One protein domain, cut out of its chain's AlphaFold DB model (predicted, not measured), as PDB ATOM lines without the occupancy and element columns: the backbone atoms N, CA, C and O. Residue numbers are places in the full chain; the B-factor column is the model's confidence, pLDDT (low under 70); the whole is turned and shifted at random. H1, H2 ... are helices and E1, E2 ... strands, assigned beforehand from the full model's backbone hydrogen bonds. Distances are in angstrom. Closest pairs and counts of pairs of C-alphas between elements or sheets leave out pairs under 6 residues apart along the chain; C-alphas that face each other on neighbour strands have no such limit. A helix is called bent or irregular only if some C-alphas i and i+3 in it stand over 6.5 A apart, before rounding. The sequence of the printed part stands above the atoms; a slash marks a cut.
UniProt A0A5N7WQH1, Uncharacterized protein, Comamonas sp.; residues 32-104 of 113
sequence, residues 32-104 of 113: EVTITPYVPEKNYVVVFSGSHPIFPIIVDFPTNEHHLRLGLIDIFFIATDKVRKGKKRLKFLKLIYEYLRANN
ATOM      1  N   GLU A  32     149.616 151.453 111.242       96.56
ATOM      2  CA  GLU A  32     150.727 152.381 111.130       96.56
ATOM      3  C   GLU A  32     151.218 152.414 109.686       96.56
ATOM      4  O   GLU A  32     151.069 151.444 108.939       96.56
ATOM      5  N   VAL A  33     151.800 153.544 109.283       95.81
ATOM      6  CA  VAL A  33     152.399 153.703 107.958       95.81
ATOM      7  C   VAL A  33     153.883 153.973 108.119       95.81
ATOM      8  O   VAL A  33     154.280 154.962 108.732       95.81
ATOM      9  N   THR A  34     154.701 153.106 107.536       94.44
ATOM     10  CA  THR A  34     156.148 153.283 107.433       94.44
ATOM     11  C   THR A  34     156.509 153.552 105.981       94.44
ATOM     12  O   THR A  34     156.028 152.871 105.076       94.44
ATOM     13  N   ILE A  35     157.359 154.547 105.749       91.25
ATOM     14  CA  ILE A  35     157.817 154.927 104.412       91.25
ATOM     15  C   ILE A  35     159.337 154.892 104.420       91.25
ATOM     16  O   ILE A  35     159.968 155.387 105.357       91.25
ATOM     17  N   THR A  36     159.937 154.290 103.394       87.31
ATOM     18  CA  THR A  36     161.395 154.306 103.249       87.31
ATOM     19  C   THR A  36     161.915 155.741 103.150       87.31
ATOM     20  O   THR A  36     161.249 156.578 102.535       87.31
ATOM     21  N   PRO A  37     163.120 156.030 103.674       79.88
ATOM     22  CA  PRO A  37     163.740 157.340 103.527       79.88
ATOM     23  C   PRO A  37     163.774 157.794 102.066       79.88
ATOM     24  O   PRO A  37     163.962 156.976 101.163       79.88
ATOM     25  N   TYR A  38     163.618 159.099 101.843       73.25
ATOM     26  CA  TYR A  38     163.738 159.669 100.507       73.25
ATOM     27  C   TYR A  38     165.133 159.413  99.937       73.25
ATOM     28  O   TYR A  38     166.143 159.764 100.551       73.25
ATOM     29  N   VAL A  39     165.173 158.843  98.737       74.00
ATOM     30  CA  VAL A  39     166.381 158.734  97.924       74.00
ATOM     31  C   VAL A  39     166.049 159.319  96.551       74.00
ATOM     32  O   VAL A  39     165.062 158.884  95.951       74.00
ATOM     33  N   PRO A  40     166.828 160.294  96.044       70.38
ATOM     34  CA  PRO A  40     166.606 160.866  94.720       70.38
ATOM     35  C   PRO A  40     166.483 159.782  93.649       70.38
ATOM     36  O   PRO A  40     167.214 158.792  93.682       70.38
ATOM     37  N   GLU A  41     165.544 159.976  92.721       70.31
ATOM     38  CA  GLU A  41     165.298 159.083  91.574       70.31
ATOM     39  C   GLU A  41     164.873 157.649  91.933       70.31
ATOM     40  O   GLU A  41     164.764 156.796  91.052       70.31
ATOM     41  N   LYS A  42     164.574 157.370  93.208       74.50
ATOM     42  CA  LYS A  42     164.016 156.087  93.639       74.50
ATOM     43  C   LYS A  42     162.561 156.228  94.055       74.50
ATOM     44  O   LYS A  42     162.129 157.257  94.575       74.50
ATOM     45  N   ASN A  43     161.813 155.158  93.831       80.88
ATOM     46  CA  ASN A  43     160.480 154.998  94.387       80.88
ATOM     47  C   ASN A  43     160.571 154.812  95.913       80.88
ATOM     48  O   ASN A  43     161.578 154.325  96.437       80.88
ATOM     49  N   TYR A  44     159.514 155.195  96.623       84.69
ATOM     50  CA  TYR A  44     159.368 154.931  98.051       84.69
ATOM     51  C   TYR A  44     158.726 153.568  98.254       84.69
ATOM     52  O   TYR A  44     157.698 153.299  97.648       84.69
ATOM     53  N   VAL A  45     159.203 152.754  99.187       89.62
ATOM     54  CA  VAL A  45     158.386 151.634  99.662       89.62
ATOM     55  C   VAL A  45     157.526 152.133 100.812       89.62
ATOM     56  O   VAL A  45     158.036 152.607 101.829       89.62
ATOM     57  N   VAL A  46     156.213 152.035 100.634       92.94
ATOM     58  CA  VAL A  46     155.217 152.364 101.650       92.94
ATOM     59  C   VAL A  46     154.647 151.065 102.197       92.94
ATOM     60  O   VAL A  46     154.174 150.215 101.440       92.94
ATOM     61  N   VAL A  47     154.684 150.927 103.518       95.44
ATOM     62  CA  VAL A  47     154.189 149.762 104.244       95.44
ATOM     63  C   VAL A  47     153.113 150.213 105.216       95.44
ATOM     64  O   VAL A  47     153.368 151.037 106.090       95.44
ATOM     65  N   PHE A  48     151.914 149.662 105.065       96.75
ATOM     66  CA  PHE A  48     150.861 149.750 106.067       96.75
ATOM     67  C   PHE A  48     150.906 148.478 106.912       96.75
ATOM     68  O   PHE A  48     150.834 147.376 106.359       96.75
ATOM     69  N   SER A  49     150.992 148.636 108.229       96.38
ATOM     70  CA  SER A  49     151.115 147.543 109.196       96.38
ATOM     71  C   SER A  49     150.002 147.635 110.228       96.38
ATOM     72  O   SER A  49     149.756 148.705 110.768       96.38
ATOM     73  N   GLY A  50     149.341 146.526 110.535       94.50
ATOM     74  CA  GLY A  50     148.264 146.482 111.520       94.50
ATOM     75  C   GLY A  50     147.939 145.046 111.914       94.50
ATOM     76  O   GLY A  50     148.491 144.103 111.351       94.50
ATOM     77  N   SER A  51     147.041 144.876 112.881       90.88
ATOM     78  CA  SER A  51     146.652 143.555 113.403       90.88
ATOM     79  C   SER A  51     145.708 142.777 112.478       90.88
ATOM     80  O   SER A  51     145.585 141.561 112.601       90.88
ATOM     81  N   HIS A  52     145.028 143.461 111.554       93.25
ATOM     82  CA  HIS A  52     144.055 142.838 110.659       93.25
ATOM     83  C   HIS A  52     144.734 141.990 109.559       93.25
ATOM     84  O   HIS A  52     145.721 142.444 108.981       93.25
ATOM     85  N   PRO A  53     144.166 140.835 109.145       92.75
ATOM     86  CA  PRO A  53     144.754 139.947 108.127       92.75
ATOM     87  C   PRO A  53     144.999 140.530 106.728       92.75
ATOM     88  O   PRO A  53     145.600 139.859 105.901       92.75
ATOM     89  N   ILE A  54     144.519 141.742 106.431       92.44
ATOM     90  CA  ILE A  54     144.823 142.431 105.158       92.44
ATOM     91  C   ILE A  54     146.228 143.042 105.162       92.44
ATOM     92  O   ILE A  54     146.734 143.428 104.110       92.44
ATOM     93  N   PHE A  55     146.829 143.181 106.345       94.94
ATOM     94  CA  PHE A  55     148.168 143.709 106.516       94.94
ATOM     95  C   PHE A  55     149.209 142.579 106.447       94.94
ATOM     96  O   PHE A  55     148.919 141.445 106.828       94.94
ATOM     97  N   PRO A  56     150.427 142.877 105.965       95.62
ATOM     98  CA  PRO A  56     150.874 144.193 105.511       95.62
ATOM     99  C   PRO A  56     150.307 144.572 104.134       95.62
ATOM    100  O   PRO A  56     150.066 143.715 103.287       95.62
ATOM    101  N   ILE A  57     150.124 145.870 103.890       96.06
ATOM    102  CA  ILE A  57     149.942 146.394 102.529       96.06
ATOM    103  C   ILE A  57     151.262 147.042 102.137       96.06
ATOM    104  O   ILE A  57     151.666 148.032 102.743       96.06
ATOM    105  N   ILE A  58     151.938 146.478 101.140       94.94
ATOM    106  CA  ILE A  58     153.262 146.929 100.699       94.94
ATOM    107  C   ILE A  58     153.131 147.440  99.278       94.94
ATOM    108  O   ILE A  58     152.690 146.696  98.402       94.94
ATOM    109  N   VAL A  59     153.538 148.681  99.032       93.38
ATOM    110  CA  VAL A  59     153.515 149.278  97.700       93.38
ATOM    111  C   VAL A  59     154.823 149.998  97.405       93.38
ATOM    112  O   VAL A  59     155.308 150.782  98.217       93.38
ATOM    113  N   ASP A  60     155.384 149.735  96.228       90.44
ATOM    114  CA  ASP A  60     156.453 150.544  95.654       90.44
ATOM    115  C   ASP A  60     155.833 151.769  94.976       90.44
ATOM    116  O   ASP A  60     155.152 151.697  93.956       90.44
ATOM    117  N   PHE A  61     155.965 152.895  95.645       84.62
ATOM    118  CA  PHE A  61     155.231 154.114  95.406       84.62
ATOM    119  C   PHE A  61     156.120 155.107  94.644       84.62
ATOM    120  O   PHE A  61     157.082 155.639  95.208       84.62
ATOM    121  N   PRO A  62     155.837 155.377  93.360       81.81
ATOM    122  CA  PRO A  62     156.698 156.215  92.544       81.81
ATOM    123  C   PRO A  62     156.609 157.685  92.954       81.81
ATOM    124  O   PRO A  62     155.547 158.186  93.322       81.81
ATOM    125  N   THR A  63     157.727 158.397  92.824       75.31
ATOM    126  CA  THR A  63     157.796 159.863  92.972       75.31
ATOM    127  C   THR A  63     157.074 160.602  91.840       75.31
ATOM    128  O   THR A  63     156.723 161.768  92.000       75.31
ATOM    129  N   ASN A  64     156.832 159.925  90.713       78.94
ATOM    130  CA  ASN A  64     156.126 160.449  89.548       78.94
ATOM    131  C   ASN A  64     154.642 160.033  89.557       78.94
ATOM    132  O   ASN A  64     154.308 158.848  89.437       78.94
ATOM    133  N   GLU A  65     153.740 161.016  89.616       75.31
ATOM    134  CA  GLU A  65     152.291 160.785  89.629       75.31
ATOM    135  C   GLU A  65     151.777 160.072  88.360       75.31
ATOM    136  O   GLU A  65     150.839 159.271  88.429       75.31
ATOM    137  N   HIS A  66     152.400 160.288  87.194       79.56
ATOM    138  CA  HIS A  66     152.011 159.609  85.953       79.56
ATOM    139  C   HIS A  66     152.196 158.096  86.038       79.56
ATOM    140  O   HIS A  66     151.333 157.348  85.573       79.56
ATOM    141  N   HIS A  67     153.275 157.632  86.673       80.94
ATOM    142  CA  HIS A  67     153.505 156.200  86.873       80.94
ATOM    143  C   HIS A  67     152.415 155.592  87.760       80.94
ATOM    144  O   HIS A  67     151.902 154.510  87.466       80.94
ATOM    145  N   LEU A  68     151.976 156.332  88.781       79.12
ATOM    146  CA  LEU A  68     150.884 155.920  89.656       79.12
ATOM    147  C   LEU A  68     149.544 155.834  88.908       79.12
ATOM    148  O   LEU A  68     148.841 154.828  89.021       79.12
ATOM    149  N   ARG A  69     149.217 156.840  88.083       78.19
ATOM    150  CA  ARG A  69     147.988 156.870  87.262       78.19
ATOM    151  C   ARG A  69     147.931 155.735  86.238       78.19
ATOM    152  O   ARG A  69     146.859 155.183  85.999       78.19
ATOM    153  N   LEU A  70     149.075 155.361  85.667       81.12
ATOM    154  CA  LEU A  70     149.196 154.230  84.742       81.12
ATOM    155  C   LEU A  70     149.289 152.871  85.462       81.12
ATOM    156  O   LEU A  70     149.274 151.822  84.817       81.12
ATOM    157  N   GLY A  71     149.368 152.862  86.798       78.62
ATOM    158  CA  GLY A  71     149.529 151.652  87.605       78.62
ATOM    159  C   GLY A  71     150.872 150.947  87.397       78.62
ATOM    160  O   GLY A  71     150.968 149.742  87.656       78.62
ATOM    161  N   LEU A  72     151.887 151.676  86.924       80.00
ATOM    162  CA  LEU A  72     153.246 151.200  86.674       80.00
ATOM    163  C   LEU A  72     154.015 151.147  87.996       80.00
ATOM    164  O   LEU A  72     154.712 152.083  88.366       80.00
ATOM    165  N   ILE A  73     153.798 150.054  88.726       83.44
ATOM    166  CA  ILE A  73     154.391 149.784  90.039       83.44
ATOM    167  C   ILE A  73     154.906 148.341  90.061       83.44
ATOM    168  O   ILE A  73     154.207 147.423  89.611       83.44
ATOM    169  N   ASP A  74     156.096 148.112  90.593       77.44
ATOM    170  CA  ASP A  74     156.708 146.780  90.557       77.44
ATOM    171  C   ASP A  74     156.255 145.900  91.725       77.44
ATOM    172  O   ASP A  74     155.952 144.711  91.547       77.44
ATOM    173  N   ILE A  75     156.106 146.506  92.902       78.69
ATOM    174  CA  ILE A  75     155.737 145.830  94.145       78.69
ATOM    175  C   ILE A  75     154.378 146.341  94.599       78.69
ATOM    176  O   ILE A  75     154.204 147.518  94.896       78.69
ATOM    177  N   PHE A  76     153.400 145.443  94.651       90.38
ATOM    178  CA  PHE A  76     152.154 145.706  95.352       90.38
ATOM    179  C   PHE A  76     151.617 144.396  95.929       90.38
ATOM    180  O   PHE A  76     151.219 143.505  95.175       90.38
ATOM    181  N   PHE A  77     151.622 144.300  97.255       92.56
ATOM    182  CA  PHE A  77     151.083 143.190  98.024       92.56
ATOM    183  C   PHE A  77     149.995 143.661  98.990       92.56
ATOM    184  O   PHE A  77     150.077 144.761  99.539       92.56
ATOM    185  N   ILE A  78     148.992 142.810  99.189       92.94
ATOM    186  CA  ILE A  78     148.019 142.892 100.282       92.94
ATOM    187  C   ILE A  78     148.132 141.567 101.030       92.94
ATOM    188  O   ILE A  78     148.006 140.507 100.414       92.94
ATOM    189  N   ALA A  79     148.399 141.624 102.332       92.25
ATOM    190  CA  ALA A  79     148.815 140.478 103.127       92.25
ATOM    191  C   ALA A  79     150.034 139.776 102.496       92.25
ATOM    192  O   ALA A  79     151.140 140.315 102.500       92.25
ATOM    193  N   THR A  80     149.833 138.592 101.916       89.31
ATOM    194  CA  THR A  80     150.870 137.829 101.199       89.31
ATOM    195  C   THR A  80     150.635 137.771  99.687       89.31
ATOM    196  O   THR A  80     151.498 137.311  98.938       89.31
ATOM    197  N   ASP A  81     149.503 138.295  99.208       93.00
ATOM    198  CA  ASP A  81     149.074 138.154  97.825       93.00
ATOM    199  C   ASP A  81     149.559 139.307  96.950       93.00
ATOM    200  O   ASP A  81     149.361 140.491  97.244       93.00
ATOM    201  N   LYS A  82     150.154 138.962  95.802       91.50
ATOM    202  CA  LYS A  82     150.553 139.953  94.798       91.50
ATOM    203  C   LYS A  82     149.324 140.515  94.087       91.50
ATOM    204  O   LYS A  82     148.587 139.792  93.411       91.50
ATOM    205  N   VAL A  83     149.165 141.835  94.122       89.62
ATOM    206  CA  VAL A  83     148.059 142.525  93.456       89.62
ATOM    207  C   VAL A  83     148.311 142.588  91.945       89.62
ATOM    208  O   VAL A  83     149.172 143.323  91.440       89.62
ATOM    209  N   ARG A  84     147.526 141.813  91.189       87.94
ATOM    210  CA  ARG A  84     147.605 141.753  89.719       87.94
ATOM    211  C   ARG A  84     147.263 143.101  89.075       87.94
ATOM    212  O   ARG A  84     146.481 143.889  89.607       87.94
ATOM    213  N   LYS A  85     147.836 143.367  87.894       85.75
ATOM    214  CA  LYS A  85     147.495 144.556  87.093       85.75
ATOM    215  C   LYS A  85     146.002 144.547  86.738       85.75
ATOM    216  O   LYS A  85     145.462 143.507  86.373       85.75
ATOM    217  N   GLY A  86     145.335 145.699  86.847       88.12
ATOM    218  CA  GLY A  86     143.921 145.835  86.491       88.12
ATOM    219  C   GLY A  86     143.207 147.000  87.176       88.12
ATOM    220  O   GLY A  86     143.791 147.746  87.963       88.12
ATOM    221  N   LYS A  87     141.902 147.135  86.901       89.25
ATOM    222  CA  LYS A  87     141.067 148.235  87.423       89.25
ATOM    223  C   LYS A  87     141.033 148.279  88.954       89.25
ATOM    224  O   LYS A  87     141.055 149.363  89.527       89.25
ATOM    225  N   LYS A  88     140.994 147.115  89.616       90.69
ATOM    226  CA  LYS A  88     140.974 147.011  91.086       90.69
ATOM    227  C   LYS A  88     142.246 147.594  91.703       90.69
ATOM    228  O   LYS A  88     142.175 148.447  92.579       90.69
ATOM    229  N   ARG A  89     143.401 147.223  91.148       91.19
ATOM    230  CA  ARG A  89     144.706 147.755  91.540       91.19
ATOM    231  C   ARG A  89     144.772 149.273  91.417       91.19
ATOM    232  O   ARG A  89     145.188 149.924  92.363       91.19
ATOM    233  N   LEU A  90     144.323 149.844  90.296       91.06
ATOM    234  CA  LEU A  90     144.301 151.302  90.117       91.06
ATOM    235  C   LEU A  90     143.446 152.003  91.181       91.06
ATOM    236  O   LEU A  90     143.842 153.047  91.692       91.06
ATOM    237  N   LYS A  91     142.301 151.416  91.556       93.44
ATOM    238  CA  LYS A  91     141.471 151.945  92.648       93.44
ATOM    239  C   LYS A  91     142.218 151.932  93.983       93.44
ATOM    240  O   LYS A  91     142.160 152.932  94.692       93.44
ATOM    241  N   PHE A  92     142.936 150.855  94.303       93.81
ATOM    242  CA  PHE A  92     143.748 150.814  95.521       93.81
ATOM    243  C   PHE A  92     144.888 151.824  95.504       93.81
ATOM    244  O   PHE A  92     145.067 152.536  96.483       93.81
ATOM    245  N   LEU A  93     145.623 151.934  94.396       92.81
ATOM    246  CA  LEU A  93     146.714 152.901  94.278       92.81
ATOM    247  C   LEU A  93     146.217 154.333  94.464       92.81
ATOM    248  O   LEU A  93     146.836 155.110  95.183       92.81
ATOM    249  N   LYS A  94     145.057 154.658  93.882       91.75
ATOM    250  CA  LYS A  94     144.404 155.951  94.089       91.75
ATOM    251  C   LYS A  94     144.007 156.166  95.553       91.75
ATOM    252  O   LYS A  94     144.255 157.241  96.080       91.75
ATOM    253  N   LEU A  95     143.431 155.158  96.214       94.75
ATOM    254  CA  LEU A  95     143.072 155.244  97.634       94.75
ATOM    255  C   LEU A  95     144.303 155.452  98.530       94.75
ATOM    256  O   LEU A  95     144.276 156.306  99.413       94.75
ATOM    257  N   ILE A  96     145.379 154.698  98.292       93.62
ATOM    258  CA  ILE A  96     146.643 154.829  99.026       93.62
ATOM    259  C   ILE A  96     147.224 156.226  98.805       93.62
ATOM    260  O   ILE A  96     147.551 156.904  99.774       93.62
ATOM    261  N   TYR A  97     147.281 156.697  97.557       91.06
ATOM    262  CA  TYR A  97     147.746 158.048  97.246       91.06
ATOM    263  C   TYR A  97     146.936 159.127  97.981       91.06
ATOM    264  O   TYR A  97     147.514 159.993  98.635       91.06
ATOM    265  N   GLU A  98     145.604 159.047  97.930       92.44
ATOM    266  CA  GLU A  98     144.716 159.974  98.637       92.44
ATOM    267  C   GLU A  98     144.962 159.961 100.154       92.44
ATOM    268  O   GLU A  98     144.946 161.022 100.776       92.44
ATOM    269  N   TYR A  99     145.230 158.792 100.751       94.88
ATOM    270  CA  TYR A  99     145.572 158.690 102.174       94.88
ATOM    271  C   TYR A  99     146.889 159.384 102.495       94.88
ATOM    272  O   TYR A  99     146.935 160.223 103.392       94.88
ATOM    273  N   LEU A 100     147.947 159.042 101.761       91.69
ATOM    274  CA  LEU A 100     149.284 159.564 102.016       91.69
ATOM    275  C   LEU A 100     149.325 161.083 101.823       91.69
ATOM    276  O   LEU A 100     149.854 161.791 102.678       91.69
ATOM    277  N   ARG A 101     148.693 161.593 100.757       89.56
ATOM    278  CA  ARG A 101     148.589 163.033 100.485       89.56
ATOM    279  C   ARG A 101     147.794 163.757 101.568       89.56
ATOM    280  O   ARG A 101     148.259 164.759 102.094       89.56
ATOM    281  N   ALA A 102     146.614 163.251 101.935       92.75
ATOM    282  CA  ALA A 102     145.754 163.913 102.919       92.75
ATOM    283  C   ALA A 102     146.331 163.928 104.345       92.75
ATOM    284  O   ALA A 102     145.807 164.649 105.190       92.75
ATOM    285  N   ASN A 103     147.360 163.124 104.614       93.19
ATOM    286  CA  ASN A 103     148.063 163.072 105.894       93.19
ATOM    287  C   ASN A 103     149.504 163.616 105.797       93.19
ATOM    288  O   ASN A 103     150.282 163.422 106.725       93.19
ATOM    289  N   ASN A 104     149.863 164.291 104.693       89.44
ATOM    290  CA  ASN A 104     151.190 164.877 104.450       89.44
ATOM    291  C   ASN A 104     152.359 163.883 104.621       89.44
ATOM    292  O   ASN A 104     153.443 164.256 105.059       89.44
TER     293      ASN A 104
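What this domain is: This is residues 32 to 104 of the 113 residues of an uncharacterized protein of Comamonas sp. (UniProt A0A5N7WQH1). A four-stranded antiparallel sheet has one long helix, H2, lying across its strands over one face, while no named helix covers the other face. A second, much shorter helix, H1, sits off the sheet and packs on H2 at its residues 90 to 94; the links E1 to E2 and E2 to E3 reach out at opposite ends of the strands and make the longest axis. The printed part has 73 residues with two named helices and four named strands, in the order E1 E2 E3 H1 E4 H2, and the sheet's order is E1 - E2 - E3 - E4. The class is mixed, helices and strands. The whole is compact, with a radius of gyration of the C-alphas of 11.7 A, and rounded in outline, spanning 32 by 27 by 21 A.

How they stand to each other: The sheet runs, strand beside strand, from E1, residues 32 to 35, to E2, residues 44 to 50, to E3, residues 57 to 61, to E4, residues 76 to 78; E1 and E4 are its edge strands. E1, E2 and E3 form a meander, each strand the antiparallel neighbour of the one before, and both E1 and E2 and E2 and E3 are hairpins. The directions of E2 and E3 stand at 166 degrees, with N 46 and O 59 2.9 A apart and N 61 and O 44 2.7 A apart, both within hydrogen-bond range. On the other side of E2, E1 runs antiparallel to it at 165 degrees; N 34 and O 47, 2.9 A apart, are within hydrogen-bond range. E4 runs antiparallel to E3 at 166 degrees, with N 77 and O 58 within hydrogen-bond range at 2.9 A. Residues 77 to 78 of E4 also pair, antiparallel, with residues 81 to 82, a stretch too short to be named. H2, residues 87 to 102, is on the sheet at a height over the sheet of 10.0 A. It lies over E2, E4 and, only just, E3, on which 3 of its C-alphas fall. On the local plane its line and that of E2 stand at 89 degrees, and it runs across the strands. E3 and H2 are near each other, with 6 pairs of C-alphas within 10 A. H1, residues 65 to 69, is not on the sheet; H2 touches it with residues 90 to 94 alone, and the closest C-alphas are those of Leu 68 and Leu 93, 6.9 A apart. H1 is apart from E1 and E2. In H1 and H2 every O i to N i+4 pair is within hydrogen-bond range.

Where its parts are: E2 is the longest strand, 19.4 A from C-alpha 44 at (159.368, 154.931, 98.051) to C-alpha 50. E3 measures 11.8 A from C-alpha 57 to C-alpha 61, E1 10.1 A from C-alpha 32 at (150.727, 152.381, 111.130) to C-alpha 35, and E4 7.0 A from C-alpha 76 to C-alpha 78. H2 spans 22.5 A from C-alpha 87 to C-alpha 102 at (145.754, 163.913, 102.919). H1 measures 6.3 A from C-alpha 65 to C-alpha 69. Neither helix is bent.

The domain as a whole: The two C-alphas farthest apart are those of Pro 40 and Pro 53, at 33.1 A, while the first and last printed C-alphas, of Glu 32 and Asn 104, are 14.2 A apart. The printed part has no cut. The link E3 to H1 is tight; the links E1 to E2, E2 to E3, H1 to E4 and E4 to H2 are short, and no link is long. The mean pLDDT of the printed part is 87.9, and no printed residue is under 70; H1 has a mean of 79.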